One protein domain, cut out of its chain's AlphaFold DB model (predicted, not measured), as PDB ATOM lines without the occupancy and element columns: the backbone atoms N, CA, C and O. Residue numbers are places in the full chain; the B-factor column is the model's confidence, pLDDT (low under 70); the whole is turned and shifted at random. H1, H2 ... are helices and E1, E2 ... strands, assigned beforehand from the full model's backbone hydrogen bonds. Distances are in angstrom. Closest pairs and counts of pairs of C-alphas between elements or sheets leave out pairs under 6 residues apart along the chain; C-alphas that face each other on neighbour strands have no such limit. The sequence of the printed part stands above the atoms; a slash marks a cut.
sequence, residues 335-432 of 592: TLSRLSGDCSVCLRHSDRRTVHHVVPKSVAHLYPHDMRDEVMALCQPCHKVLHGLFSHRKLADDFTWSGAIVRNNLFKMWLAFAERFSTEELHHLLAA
ATOM      1  N   THR A 335       8.342 101.549   2.569       47.44
ATOM      2  CA  THR A 335       8.378 102.578   1.519       47.44
ATOM      3  C   THR A 335       8.207 103.998   2.061       47.44
ATOM      4  O   THR A 335       8.615 104.950   1.396       47.44
ATOM      5  N   LEU A 336       7.671 104.166   3.275       46.00
ATOM      6  CA  LEU A 336       7.361 105.482   3.845       46.00
ATOM      7  C   LEU A 336       8.594 106.189   4.431       46.00
ATOM      8  O   LEU A 336       8.664 107.416   4.408       46.00
ATOM      9  N   SER A 337       9.613 105.448   4.879       53.22
ATOM     10  CA  SER A 337      10.811 106.030   5.512       53.22
ATOM     11  C   SER A 337      11.812 106.684   4.532       53.22
ATOM     12  O   SER A 337      12.752 107.357   4.958       53.22
ATOM     13  N   ARG A 338      11.638 106.504   3.210       52.06
ATOM     14  CA  ARG A 338      12.615 106.897   2.168       52.06
ATOM     15  C   ARG A 338      12.520 108.340   1.661       52.06
ATOM     16  O   ARG A 338      13.454 108.800   1.012       52.06
ATOM     17  N   LEU A 339      11.420 109.050   1.916       43.72
ATOM     18  CA  LEU A 339      11.130 110.328   1.244       43.72
ATOM     19  C   LEU A 339      11.721 111.571   1.946       43.72
ATOM     20  O   LEU A 339      11.687 112.653   1.369       43.72
ATOM     21  N   SER A 340      12.305 111.437   3.145       51.59
ATOM     22  CA  SER A 340      12.899 112.563   3.907       51.59
ATOM     23  C   SER A 340      14.229 112.263   4.625       51.59
ATOM     24  O   SER A 340      14.815 113.146   5.245       51.59
ATOM     25  N   GLY A 341      14.788 111.061   4.464       62.19
ATOM     26  CA  GLY A 341      16.206 110.990   4.119       62.19
ATOM     27  C   GLY A 341      17.309 111.213   5.156       62.19
ATOM     28  O   GLY A 341      18.434 111.400   4.717       62.19
ATOM     29  N   ASP A 342      17.067 111.224   6.467       88.50
ATOM     30  CA  ASP A 342      18.045 111.717   7.458       88.50
ATOM     31  C   ASP A 342      19.487 111.137   7.405       88.50
ATOM     32  O   ASP A 342      20.485 111.774   7.763       88.50
ATOM     33  N   CYS A 343      19.583 109.852   7.058       95.31
ATOM     34  CA  CYS A 343      20.837 109.118   6.914       95.31
ATOM     35  C   CYS A 343      21.396 109.255   5.490       95.31
ATOM     36  O   CYS A 343      20.796 108.748   4.549       95.31
ATOM     37  N   SER A 344      22.609 109.795   5.342       95.19
ATOM     38  CA  SER A 344      23.292 110.037   4.058       95.19
ATOM     39  C   SER A 344      23.531 108.790   3.197       95.19
ATOM     40  O   SER A 344      23.980 108.926   2.064       95.19
ATOM     41  N   VAL A 345      23.299 107.578   3.721       95.00
ATOM     42  CA  VAL A 345      23.579 106.337   2.987       95.00
ATOM     43  C   VAL A 345      22.345 105.470   2.757       95.00
ATOM     44  O   VAL A 345      22.079 105.102   1.618       95.00
ATOM     45  N   CYS A 346      21.579 105.130   3.799       95.06
ATOM     46  CA  CYS A 346      20.345 104.356   3.610       95.06
ATOM     47  C   CYS A 346      19.114 105.227   3.329       95.06
ATOM     48  O   CYS A 346      18.048 104.677   3.068       95.06
ATOM     49  N   LEU A 347      19.257 106.558   3.392       94.00
ATOM     50  CA  LEU A 347      18.199 107.541   3.138       94.00
ATOM     51  C   LEU A 347      16.963 107.365   4.032       94.00
ATOM     52  O   LEU A 347      15.864 107.772   3.673       94.00
ATOM     53  N   ARG A 348      17.131 106.748   5.205       92.19
ATOM     54  CA  ARG A 348      16.053 106.586   6.183       92.19
ATOM     55  C   ARG A 348      16.092 107.666   7.233       92.19
ATOM     56  O   ARG A 348      17.172 108.060   7.689       92.19
ATOM     57  N   HIS A 349      14.906 108.053   7.679       93.12
ATOM     58  CA  HIS A 349      14.762 108.831   8.892       93.12
ATOM     59  C   HIS A 349      15.148 107.983  10.115       93.12
ATOM     60  O   HIS A 349      14.890 106.780  10.192       93.12
ATOM     61  N   SER A 350      15.843 108.609  11.058       90.88
ATOM     62  CA  SER A 350      16.230 107.996  12.325       90.88
ATOM     63  C   SER A 350      16.503 109.095  13.336       90.88
ATOM     64  O   SER A 350      17.280 110.008  13.045       90.88
ATOM     65  N   ASP A 351      15.943 108.959  14.532       90.94
ATOM     66  CA  ASP A 351      16.191 109.873  15.653       90.94
ATOM     67  C   ASP A 351      17.631 109.754  16.177       90.94
ATOM     68  O   ASP A 351      18.182 110.669  16.787       90.94
ATOM     69  N   ARG A 352      18.275 108.604  15.933       92.25
ATOM     70  CA  ARG A 352      19.610 108.264  16.441       92.25
ATOM     71  C   ARG A 352      20.652 108.353  15.345       92.25
ATOM     72  O   ARG A 352      21.206 107.348  14.884       92.25
ATOM     73  N   ARG A 353      20.937 109.591  14.951       94.19
ATOM     74  CA  ARG A 353      21.999 109.902  14.002       94.19
ATOM     75  C   ARG A 353      23.321 110.223  14.666       94.19
ATOM     76  O   ARG A 353      23.413 110.698  15.793       94.19
ATOM     77  N   THR A 354      24.365 109.921  13.920       96.25
ATOM     78  CA  THR A 354      25.752 110.104  14.311       96.25
ATOM     79  C   THR A 354      26.497 110.734  13.150       96.25
ATOM     80  O   THR A 354      26.326 110.318  12.007       96.25
ATOM     81  N   VAL A 355      27.314 111.741  13.443       96.75
ATOM     82  CA  VAL A 355      28.194 112.355  12.448       96.75
ATOM     83  C   VAL A 355      29.459 111.508  12.355       96.75
ATOM     84  O   VAL A 355      30.177 111.351  13.343       96.75
ATOM     85  N   HIS A 356      29.717 110.945  11.179       97.06
ATOM     86  CA  HIS A 356      30.892 110.130  10.895       97.06
ATOM     87  C   HIS A 356      31.804 110.877   9.915       97.06
ATOM     88  O   HIS A 356      31.375 111.253   8.828       97.06
ATOM     89  N   HIS A 357      33.077 111.056  10.276       97.44
ATOM     90  CA  HIS A 357      34.087 111.580   9.352       97.44
ATOM     91  C   HIS A 357      34.502 110.488   8.380       97.44
ATOM     92  O   HIS A 357      35.013 109.461   8.827       97.44
ATOM     93  N   VAL A 358      34.292 110.711   7.083       96.25
ATOM     94  CA  VAL A 358      34.613 109.743   6.024       96.25
ATOM     95  C   VAL A 358      36.056 109.253   6.170       96.25
ATOM     96  O   VAL A 358      36.290 108.048   6.255       96.25
ATOM     97  N   VAL A 359      36.988 110.190   6.368       96.88
ATOM     98  CA  VAL A 359      38.347 109.915   6.841       96.88
ATOM     99  C   VAL A 359      38.375 109.977   8.377       96.88
ATOM    100  O   VAL A 359      38.276 111.062   8.955       96.88
ATOM    101  N   PRO A 360      38.552 108.852   9.099       96.81
ATOM    102  CA  PRO A 360      38.463 108.861  10.556       96.81
ATOM    103  C   PRO A 360      39.511 109.776  11.201       96.81
ATOM    104  O   PRO A 360      40.698 109.706  10.877       96.81
ATOM    105  N   LYS A 361      39.109 110.570  12.207       95.94
ATOM    106  CA  LYS A 361      39.995 111.537  12.898       95.94
ATOM    107  C   LYS A 361      41.314 110.936  13.395       95.94
ATOM    108  O   LYS A 361      42.332 111.621  13.424       95.94
ATOM    109  N   SER A 362      41.320 109.651  13.763       96.31
ATOM    110  CA  SER A 362      42.529 108.949  14.213       96.31
ATOM    111  C   SER A 362      43.627 108.868  13.147       96.31
ATOM    112  O   SER A 362      44.802 108.799  13.497       96.31
ATOM    113  N   VAL A 363      43.258 108.867  11.863       96.50
ATOM    114  CA  VAL A 363      44.179 108.776  10.715       96.50
ATOM    115  C   VAL A 363      44.157 110.026   9.832       96.50
ATOM    116  O   VAL A 363      45.042 110.183   9.000       96.50
ATOM    117  N   ALA A 364      43.218 110.949  10.063       95.69
ATOM    118  CA  ALA A 364      43.049 112.187   9.305       95.69
ATOM    119  C   ALA A 364      44.347 112.993   9.143       95.69
ATOM    120  O   ALA A 364      44.606 113.513   8.068       95.69
ATOM    121  N   HIS A 365      45.220 113.026  10.157       95.69
ATOM    122  CA  HIS A 365      46.509 113.732  10.109       95.69
ATOM    123  C   HIS A 365      47.456 113.294   8.970       95.69
ATOM    124  O   HIS A 365      48.411 114.012   8.681       95.69
ATOM    125  N   LEU A 366      47.209 112.145   8.332       95.25
ATOM    126  CA  LEU A 366      47.981 111.632   7.193       95.25
ATOM    127  C   LEU A 366      47.459 112.111   5.825       95.25
ATOM    128  O   LEU A 366      48.130 111.903   4.819       95.25
ATOM    129  N   TYR A 367      46.283 112.738   5.786       94.81
ATOM    130  CA  TYR A 367      45.556 113.090   4.559       94.81
ATOM    131  C   TYR A 367      45.523 114.607   4.321       94.81
ATOM    132  O   TYR A 367      45.732 115.346   5.272       94.81
ATOM    133  N   PRO A 368      45.295 115.121   3.106       94.69
ATOM    134  CA  PRO A 368      45.065 116.553   2.856       94.69
ATOM    135  C   PRO A 368      43.850 117.116   3.620       94.69
ATOM    136  O   PRO A 368      42.929 116.362   3.920       94.69
ATOM    137  N   HIS A 369      43.853 118.406   3.981       92.19
ATOM    138  CA  HIS A 369      42.819 119.013   4.843       92.19
ATOM    139  C   HIS A 369      41.403 118.939   4.256       92.19
ATOM    140  O   HIS A 369      40.475 118.573   4.969       92.19
ATOM    141  N   ASP A 370      41.270 119.182   2.958       90.94
ATOM    142  CA  ASP A 370      40.038 119.067   2.172       90.94
ATOM    143  C   ASP A 370      39.367 117.689   2.294       90.94
ATOM    144  O   ASP A 370      38.145 117.601   2.349       90.94
ATOM    145  N   MET A 371      40.147 116.612   2.431       91.00
ATOM    146  CA  MET A 371      39.610 115.253   2.609       91.00
ATOM    147  C   MET A 371      39.223 114.931   4.060       91.00
ATOM    148  O   MET A 371      38.443 114.015   4.314       91.00
ATOM    149  N   ARG A 372      39.796 115.632   5.047       91.75
ATOM    150  CA  ARG A 372      39.573 115.339   6.481       91.75
ATOM    151  C   ARG A 372      38.207 115.808   6.966       91.75
ATOM    152  O   ARG A 372      37.668 115.248   7.928       91.75
ATOM    153  N   ASP A 373      37.698 116.851   6.328       93.00
ATOM    154  CA  ASP A 373      36.511 117.570   6.773       93.00
ATOM    155  C   ASP A 373      35.224 117.007   6.162       93.00
ATOM    156  O   ASP A 373      34.131 117.393   6.574       93.00
ATOM    157  N   GLU A 374      35.324 116.020   5.261       94.44
ATOM    158  CA  GLU A 374      34.146 115.334   4.746       94.44
ATOM    159  C   GLU A 374      33.474 114.496   5.844       94.44
ATOM    160  O   GLU A 374      34.034 113.552   6.420       94.44
ATOM    161  N   VAL A 375      32.226 114.859   6.128       96.00
ATOM    162  CA  VAL A 375      31.380 114.236   7.141       96.00
ATOM    163  C   VAL A 375      30.094 113.721   6.516       96.00
ATOM    164  O   VAL A 375      29.556 114.297   5.578       96.00
ATOM    165  N   MET A 376      29.573 112.638   7.079       96.12
ATOM    166  CA  MET A 376      28.280 112.065   6.719       96.12
ATOM    167  C   MET A 376      27.425 111.850   7.962       96.12
ATOM    168  O   MET A 376      27.928 111.462   9.022       96.12
ATOM    169  N   ALA A 377      26.122 112.088   7.835       97.00
ATOM    170  CA  ALA A 377      25.155 111.792   8.880       97.00
ATOM    171  C   ALA A 377      24.668 110.353   8.701       97.00
ATOM    172  O   ALA A 377      24.012 110.023   7.720       97.00
ATOM    173  N   LEU A 378      24.988 109.471   9.642       97.12
ATOM    174  CA  LEU A 378      24.619 108.060   9.574       97.12
ATOM    175  C   LEU A 378      23.652 107.707  10.696       97.12
ATOM    176  O   LEU A 378      23.876 108.084  11.851       97.12
ATOM    177  N   CYS A 379      22.621 106.919  10.389       96.69
ATOM    178  CA  CYS A 379      21.888 106.207  11.432       96.69
ATOM    179  C   CYS A 379      22.832 105.224  12.146       96.69
ATOM    180  O   CYS A 379      23.790 104.709  11.553       96.69
ATOM    181  N   GLN A 380      22.573 104.950  13.426       95.81
ATOM    182  CA  GLN A 380      23.430 104.075  14.235       95.81
ATOM    183  C   GLN A 380      23.701 102.695  13.590       95.81
ATOM    184  O   GLN A 380      24.850 102.248  13.662       95.81
ATOM    185  N   PRO A 381      22.721 102.022  12.935       96.75
ATOM    186  CA  PRO A 381      22.967 100.774  12.216       96.75
ATOM    187  C   PRO A 381      24.034 100.902  11.129       96.75
ATOM    188  O   PRO A 381      25.010 100.152  11.126       96.75
ATOM    189  N   CYS A 382      23.892 101.896  10.246       97.31
ATOM    190  CA  CYS A 382      24.837 102.125   9.154       97.31
ATOM    191  C   CYS A 382      26.225 102.492   9.679       97.31
ATOM    192  O   CYS A 382      27.217 101.959   9.190       97.31
ATOM    193  N   HIS A 383      26.307 103.331  10.715       97.25
ATOM    194  CA  HIS A 383      27.582 103.678  11.346       97.25
ATOM    195  C   HIS A 383      28.278 102.440  11.934       97.25
ATOM    196  O   HIS A 383      29.462 102.204  11.685       97.25
ATOM    197  N   LYS A 384      27.547 101.598  12.675       96.31
ATOM    198  CA  LYS A 384      28.117 100.391  13.286       96.31
ATOM    199  C   LYS A 384      28.626  99.405  12.234       96.31
ATOM    200  O   LYS A 384      29.717  98.861  12.394       96.31
ATOM    201  N   VAL A 385      27.859  99.186  11.166       96.81
ATOM    202  CA  VAL A 385      28.259  98.286  10.077       96.81
ATOM    203  C   VAL A 385      29.443  98.848   9.296       96.81
ATOM    204  O   VAL A 385      30.346  98.085   8.969       96.81
ATOM    205  N   LEU A 386      29.514 100.164   9.077       97.44
ATOM    206  CA  LEU A 386      30.647 100.798   8.402       97.44
ATOM    207  C   LEU A 386      31.981 100.476   9.095       97.44
ATOM    208  O   LEU A 386      32.916 100.005   8.449       97.44
ATOM    209  N   HIS A 387      32.039 100.632  10.420       96.31
ATOM    210  CA  HIS A 387      33.219 100.261  11.211       96.31
ATOM    211  C   HIS A 387      33.397  98.749  11.407       96.31
ATOM    212  O   HIS A 387      34.498  98.298  11.721       96.31
ATOM    213  N   GLY A 388      32.337  97.956  11.231       95.19
ATOM    214  CA  GLY A 388      32.420  96.495  11.215       95.19
ATOM    215  C   GLY A 388      33.027  95.945   9.921       95.19
ATOM    216  O   GLY A 388      33.766  94.964   9.962       95.19
ATOM    217  N   LEU A 389      32.737  96.581   8.782       95.31
ATOM    218  CA  LEU A 389      33.209  96.170   7.457       95.31
ATOM    219  C   LEU A 389      34.605  96.708   7.132       95.31
ATOM    220  O   LEU A 389      35.384  96.033   6.452       95.31
ATOM    221  N   PHE A 390      34.937  97.912   7.601       97.06
ATOM    222  CA  PHE A 390      36.170  98.594   7.223       97.06
ATOM    223  C   PHE A 390      36.943  99.096   8.442       97.06
ATOM    224  O   PHE A 390      36.413  99.754   9.336       97.06
ATOM    225  N   SER A 391      38.250  98.822   8.452       96.62
ATOM    226  CA  SER A 391      39.159  99.432   9.425       96.62
ATOM    227  C   SER A 391      39.305 100.935   9.164       96.62
ATOM    228  O   SER A 391      39.137 101.388   8.035       96.62
ATOM    229  N   HIS A 392      39.703 101.710  10.180       96.81
ATOM    230  CA  HIS A 392      39.876 103.160  10.018       96.81
ATOM    231  C   HIS A 392      40.875 103.530   8.915       96.81
ATOM    232  O   HIS A 392      40.676 104.510   8.208       96.81
ATOM    233  N   ARG A 393      41.944 102.740   8.769       95.56
ATOM    234  CA  ARG A 393      42.934 102.939   7.710       95.56
ATOM    235  C   ARG A 393      42.329 102.651   6.339       95.56
ATOM    236  O   ARG A 393      42.462 103.467   5.448       95.56
ATOM    237  N   LYS A 394      41.588 101.548   6.203       96.38
ATOM    238  CA  LYS A 394      40.908 101.206   4.948       96.38
ATOM    239  C   LYS A 394      39.860 102.251   4.547       96.38
ATOM    240  O   LYS A 394      39.766 102.571   3.374       96.38
ATOM    241  N   LEU A 395      39.119 102.807   5.514       96.50
ATOM    242  CA  LEU A 395      38.216 103.942   5.280       96.50
ATOM    243  C   LEU A 395      38.956 105.137   4.674       96.50
ATOM    244  O   LEU A 395      38.530 105.658   3.656       96.50
ATOM    245  N   ALA A 396      40.095 105.516   5.246       96.25
ATOM    246  CA  ALA A 396      40.858 106.649   4.742       96.25
ATOM    247  C   ALA A 396      41.533 106.391   3.382       96.25
ATOM    248  O   ALA A 396      41.557 107.285   2.540       96.25
ATOM    249  N   ASP A 397      42.074 105.187   3.179       95.56
ATOM    250  CA  ASP A 397      42.853 104.831   1.988       95.56
ATOM    251  C   ASP A 397      41.935 104.600   0.760       95.56
ATOM    252  O   ASP A 397      42.235 105.093  -0.328       95.56
ATOM    253  N   ASP A 398      40.809 103.889   0.930       95.94
ATOM    254  CA  ASP A 398      39.943 103.445  -0.181       95.94
ATOM    255  C   ASP A 398      38.686 104.315  -0.365       95.94
ATOM    256  O   ASP A 398      38.051 104.284  -1.424       95.94
ATOM    257  N   PHE A 399      38.289 105.071   0.663       94.94
ATOM    258  CA  PHE A 399      37.015 105.787   0.704       94.94
ATOM    259  C   PHE A 399      37.214 107.241   1.108       94.94
ATOM    260  O   PHE A 399      36.716 107.681   2.136       94.94
ATOM    261  N   THR A 400      37.928 108.007   0.285       91.38
ATOM    262  CA  THR A 400      38.200 109.428   0.557       91.38
ATOM    263  C   THR A 400      36.956 110.312   0.527       91.38
ATOM    264  O   THR A 400      37.031 111.438   0.996       91.38
ATOM    265  N   TRP A 401      35.839 109.814  -0.017       94.94
ATOM    266  CA  TRP A 401      34.564 110.520  -0.082       94.94
ATOM    267  C   TRP A 401      33.366 109.579   0.098       94.94
ATOM    268  O   TRP A 401      33.437 108.367  -0.132       94.94
ATOM    269  N   SER A 402      32.240 110.143   0.512       93.56
ATOM    270  CA  SER A 402      31.022 109.445   0.933       93.56
ATOM    271  C   SER A 402      30.456 108.488  -0.118       93.56
ATOM    272  O   SER A 402      30.157 107.333   0.191       93.56
ATOM    273  N   GLY A 403      30.355 108.899  -1.380       94.44
ATOM    274  CA  GLY A 403      29.833 108.020  -2.427       94.44
ATOM    275  C   GLY A 403      30.789 106.899  -2.842       94.44
ATOM    276  O   GLY A 403      30.322 105.918  -3.421       94.44
ATOM    277  N   ALA A 404      32.081 106.938  -2.482       96.00
ATOM    278  CA  ALA A 404      32.949 105.764  -2.622       96.00
ATOM    279  C   ALA A 404      32.470 104.616  -1.716       96.00
ATOM    280  O   ALA A 404      32.471 103.456  -2.134       96.00
ATOM    281  N   ILE A 405      32.007 104.939  -0.502       96.50
ATOM    282  CA  ILE A 405      31.456 103.963   0.451       96.50
ATOM    283  C   ILE A 405      30.194 103.331  -0.137       96.50
ATOM    284  O   ILE A 405      30.083 102.108  -0.192       96.50
ATOM    285  N   VAL A 406      29.271 104.155  -0.644       96.00
ATOM    286  CA  VAL A 406      27.998 103.692  -1.230       96.00
ATOM    287  C   VAL A 406      28.224 102.840  -2.483       96.00
ATOM    288  O   VAL A 406      27.475 101.901  -2.754       96.00
ATOM    289  N   ARG A 407      29.284 103.118  -3.250       95.88
ATOM    290  CA  ARG A 407      29.642 102.330  -4.438       95.88
ATOM    291  C   ARG A 407      30.268 100.974  -4.104       95.88
ATOM    292  O   ARG A 407      30.279 100.108  -4.980       95.88
ATOM    293  N   ASN A 408      30.743 100.757  -2.876       97.31
ATOM    294  CA  ASN A 408      31.391  99.512  -2.481       97.31
ATOM    295  C   ASN A 408      30.424  98.318  -2.473       97.31
ATOM    296  O   ASN A 408      29.369  98.375  -1.849       97.31
ATOM    297  N   ASN A 409      30.823  97.194  -3.076       96.81
ATOM    298  CA  ASN A 409      29.976  95.998  -3.162       96.81
ATOM    299  C   ASN A 409      29.564  95.435  -1.789       96.81
ATOM    300  O   ASN A 409      28.415  95.035  -1.628       96.81
ATOM    301  N   LEU A 410      30.451  95.443  -0.785       94.06
ATOM    302  CA  LEU A 410      30.106  94.962   0.561       94.06
ATOM    303  C   LEU A 410      29.058  95.860   1.217       94.06
ATOM    304  O   LEU A 410      28.107  95.368   1.823       94.06
ATOM    305  N   PHE A 411      29.208  97.174   1.059       96.06
ATOM    306  CA  PHE A 411      28.256  98.125   1.617       96.06
ATOM    307  C   PHE A 411      26.920  98.112   0.860       96.06
ATOM    308  O   PHE A 411      25.870  98.210   1.483       96.06
ATOM    309  N   LYS A 412      26.926  97.889  -0.462       96.31
ATOM    310  CA  LYS A 412      25.706  97.664  -1.256       96.31
ATOM    311  C   LYS A 412      24.924  96.441  -0.794       96.31
ATOM    312  O   LYS A 412      23.711  96.530  -0.652       96.31
ATOM    313  N   MET A 413      25.602  95.321  -0.522       93.50
ATOM    314  CA  MET A 413      24.940  94.134   0.034       93.50
ATOM    315  C   MET A 413      24.310  94.435   1.396       93.50
ATOM    316  O   MET A 413      23.186  94.011   1.654       93.50
ATOM    317  N   TRP A 414      24.997  95.208   2.246       96.06
ATOM    318  CA  TRP A 414      24.406  95.697   3.491       96.06
ATOM    319  C   TRP A 414      23.168  96.561   3.236       96.06
ATOM    320  O   TRP A 414      22.163  96.359   3.904       96.06
ATOM    321  N   LEU A 415      23.203  97.487   2.276       96.06
ATOM    322  CA  LEU A 415      22.055  98.345   1.976       96.06
ATOM    323  C   LEU A 415      20.859  97.552   1.446       96.06
ATOM    324  O   LEU A 415      19.747  97.782   1.909       96.06
ATOM    325  N   ALA A 416      21.090  96.579   0.563       94.75
ATOM    326  CA  ALA A 416      20.050  95.680   0.063       94.75
ATOM    327  C   ALA A 416      19.455  94.795   1.173       94.75
ATOM    328  O   ALA A 416      18.261  94.509   1.177       94.75
ATOM    329  N   PHE A 417      20.278  94.367   2.137       94.25
ATOM    330  CA  PHE A 417      19.797  93.688   3.340       94.25
ATOM    331  C   PHE A 417      18.975  94.640   4.216       94.25
ATOM    332  O   PHE A 417      17.855  94.315   4.597       94.25
ATOM    333  N   ALA A 418      19.523  95.820   4.510       94.50
ATOM    334  CA  ALA A 418      18.920  96.811   5.385       94.50
ATOM    335  C   ALA A 418      17.555  97.262   4.867       94.50
ATOM    336  O   ALA A 418      16.653  97.458   5.676       94.50
ATOM    337  N   GLU A 419      17.394  97.349   3.541       93.81
ATOM    338  CA  GLU A 419      16.160  97.716   2.839       93.81
ATOM    339  C   GLU A 419      14.923  96.932   3.303       93.81
ATOM    340  O   GLU A 419      13.826  97.482   3.299       93.81
ATOM    341  N   ARG A 420      15.109  95.696   3.779       91.94
ATOM    342  CA  ARG A 420      14.033  94.773   4.178       91.94
ATOM    343  C   ARG A 420      13.548  94.917   5.621       91.94
ATOM    344  O   ARG A 420      12.629  94.217   6.016       91.94
ATOM    345  N   PHE A 421      14.206  95.754   6.412       92.75
ATOM    346  CA  PHE A 421      13.919  95.914   7.837       92.75
ATOM    347  C   PHE A 421      13.631  97.372   8.145       92.75
ATOM    348  O   PHE A 421      14.192  98.233   7.476       92.75
ATOM    349  N   SER A 422      12.843  97.686   9.168       92.19
ATOM    350  CA  SER A 422      12.739  99.054   9.688       92.19
ATOM    351  C   SER A 422      14.039  99.486  10.384       92.19
ATOM    352  O   SER A 422      14.935  98.679  10.661       92.19
ATOM    353  N   THR A 423      14.198 100.782  10.663       90.31
ATOM    354  CA  THR A 423      15.379 101.266  11.397       90.31
ATOM    355  C   THR A 423      15.442 100.647  12.800       90.31
ATOM    356  O   THR A 423      16.514 100.229  13.238       90.31
ATOM    357  N   GLU A 424      14.300 100.518  13.473       90.00
ATOM    358  CA  GLU A 424      14.132  99.910  14.795       90.00
ATOM    359  C   GLU A 424      14.505  98.424  14.773       90.00
ATOM    360  O   GLU A 424      15.274  97.963  15.619       90.00
ATOM    361  N   GLU A 425      14.044  97.679  13.767       91.31
ATOM    362  CA  GLU A 425      14.412  96.274  13.572       91.31
ATOM    363  C   GLU A 425      15.918  96.114  13.362       91.31
ATOM    364  O   GLU A 425      16.545  95.268  14.000       91.31
ATOM    365  N   LEU A 426      16.541  96.972  12.545       93.19
ATOM    366  CA  LEU A 426      17.996  96.971  12.373       93.19
ATOM    367  C   LEU A 426      18.730  97.289  13.675       93.19
ATOM    368  O   LEU A 426      19.772  96.691  13.955       93.19
ATOM    369  N   HIS A 427      18.202  98.203  14.491       90.19
ATOM    370  CA  HIS A 427      18.738  98.446  15.825       90.19
ATOM    371  C   HIS A 427      18.648  97.196  16.693       90.19
ATOM    372  O   HIS A 427      19.645  96.868  17.326       90.19
ATOM    373  N   HIS A 428      17.525  96.477  16.709       87.94
ATOM    374  CA  HIS A 428      17.390  95.233  17.472       87.94
ATOM    375  C   HIS A 428      18.337  94.135  16.967       87.94
ATOM    376  O   HIS A 428      19.058  93.531  17.766       87.94
ATOM    377  N   LEU A 429      18.420  93.943  15.649       88.50
ATOM    378  CA  LEU A 429      19.307  92.967  15.008       88.50
ATOM    379  C   LEU A 429      20.784  93.250  15.298       88.50
ATOM    380  O   LEU A 429      21.558  92.328  15.542       88.50
ATOM    381  N   LEU A 430      21.189  94.521  15.313       88.69
ATOM    382  CA  LEU A 430      22.573  94.911  15.589       88.69
ATOM    383  C   LEU A 430      22.861  95.125  17.076       88.69
ATOM    384  O   LEU A 430      24.028  95.095  17.473       88.69
ATOM    385  N   ALA A 431      21.850  95.381  17.903       82.38
ATOM    386  CA  ALA A 431      21.969  95.405  19.357       82.38
ATOM    387  C   ALA A 431      22.155  93.998  19.920       82.38
ATOM    388  O   ALA A 431      22.643  93.878  21.047       82.38
ATOM    389  N   ALA A 432      21.847  92.961  19.126       63.72
ATOM    390  CA  ALA A 432      22.208  91.595  19.440       63.72
ATOM    391  C   ALA A 432      23.692  91.565  19.857       63.72
ATOM    392  O   ALA A 432      24.575  91.984  19.096       63.72
TER     393      ALA A 432
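AT A GLANCE: This is residues 335 to 432 of the 592 residues of the protein "HNH domain-containing protein" of Colletotrichum higginsianum (strain IMI 349063) (UniProt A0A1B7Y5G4). An elongated body has a two-stranded ribbon, E1 and E2, along one side; H3 starts directly after E2 and folds back beside the ribbon, near E1 above all. From there the chain turns through H4 and H5 into H6, which runs back opposite to H3, while the short helices H1 and H2 lie with H4 toward one end of the long axis and H7 lies toward the other. The printed part has 98 residues with seven named helices and two named strands, in the order E1, H1, H2, E2, H3, H4, H5, H6, H7; the sheet, E1 - E2, is antiparallel and the class is mostly helix. The whole is compact, with a radius of gyration of the C-alphas of 13.4 A, and spans 40 by 24 by 22 A.

HOW THE PARTS SIT: Residues 335 to 352 hold no named element and lead to E1, residues 353 to 357. E1 is the antiparallel neighbour of E2, residues 375 to 379, with 148 degrees between their directions; N 354 and O 378 are 2.8 A apart and N 376 and O 356 2.9 A apart, both within hydrogen-bond range. Between the strands come H1, residues 361 to 364, and H2, residues 369 to 372, which are close but not clearly touching, their closest C-alphas being those of Ala 364 and Arg 372 at 5.5 A. H3, residues 380 to 389, has 12 pairs of C-alphas within 10 A of E1 and 4 with E2; the closest C-alphas of E1 and H3 are those of Arg 353 and Gln 380, 6.0 A apart. H4, residues 392 to 398, meets H3 only through their link. H4 touches H1, with the C-alphas of Val 363 and Arg 393 closest at 6.7 A. H5, residues 402 to 407, has its closest approach to E2 at the C-alphas of Ser 402 and Met 376, 6.9 A apart. H6, residues 409 to 418, is close to H5 but not clearly touching, with the C-alphas of Val 406 and Lys 412 closest at 6.4 A, and is about perpendicular to it at 88 degrees. H3 and H6 touch only at their ends, and only just, with 3 pairs of C-alphas within 8 A; the closest are those of Leu 389 and Leu 410 at 7.7 A, and the helices run opposite ways at a shallow tilt of 32 degrees. H7, residues 423 to 431, touches H3, with the C-alphas of Pro 381 and His 427 closest at 6.0 A, and runs the same way at a steep tilt of 46 degrees. Among the pairs that are apart are H4 and H6, and H5 and H7. In H3, H4, H5, H6 and H7 every O i to N i+4 pair is within hydrogen-bond range; H1 and H2 are too short for such a pair.

IN THESE COORDINATES: E1 begins at C-alpha 353 at (21.999, 109.902, 14.002) and is 13.1 A long; E2 is 13.2 A long. H1 measures 4.8 A and H2 5.2 A. H3 is 14.3 A long and ends at C-alpha 389 at (33.209, 96.170, 7.457). H4 measures 10.2 A, H5 9.0 A and H6 14.0 A. H7, 11.9 A long, ends at C-alpha 431 at (21.969, 95.405, 19.357).

THE WHOLE: The two C-alphas farthest apart are those of Leu 336 and Leu 366, at 41.2 A. The printed part has no cut, and the links between successive named elements are tight. The mean pLDDT of the printed part is 91.0; residues 335 to 341 and residue 432 are under 70.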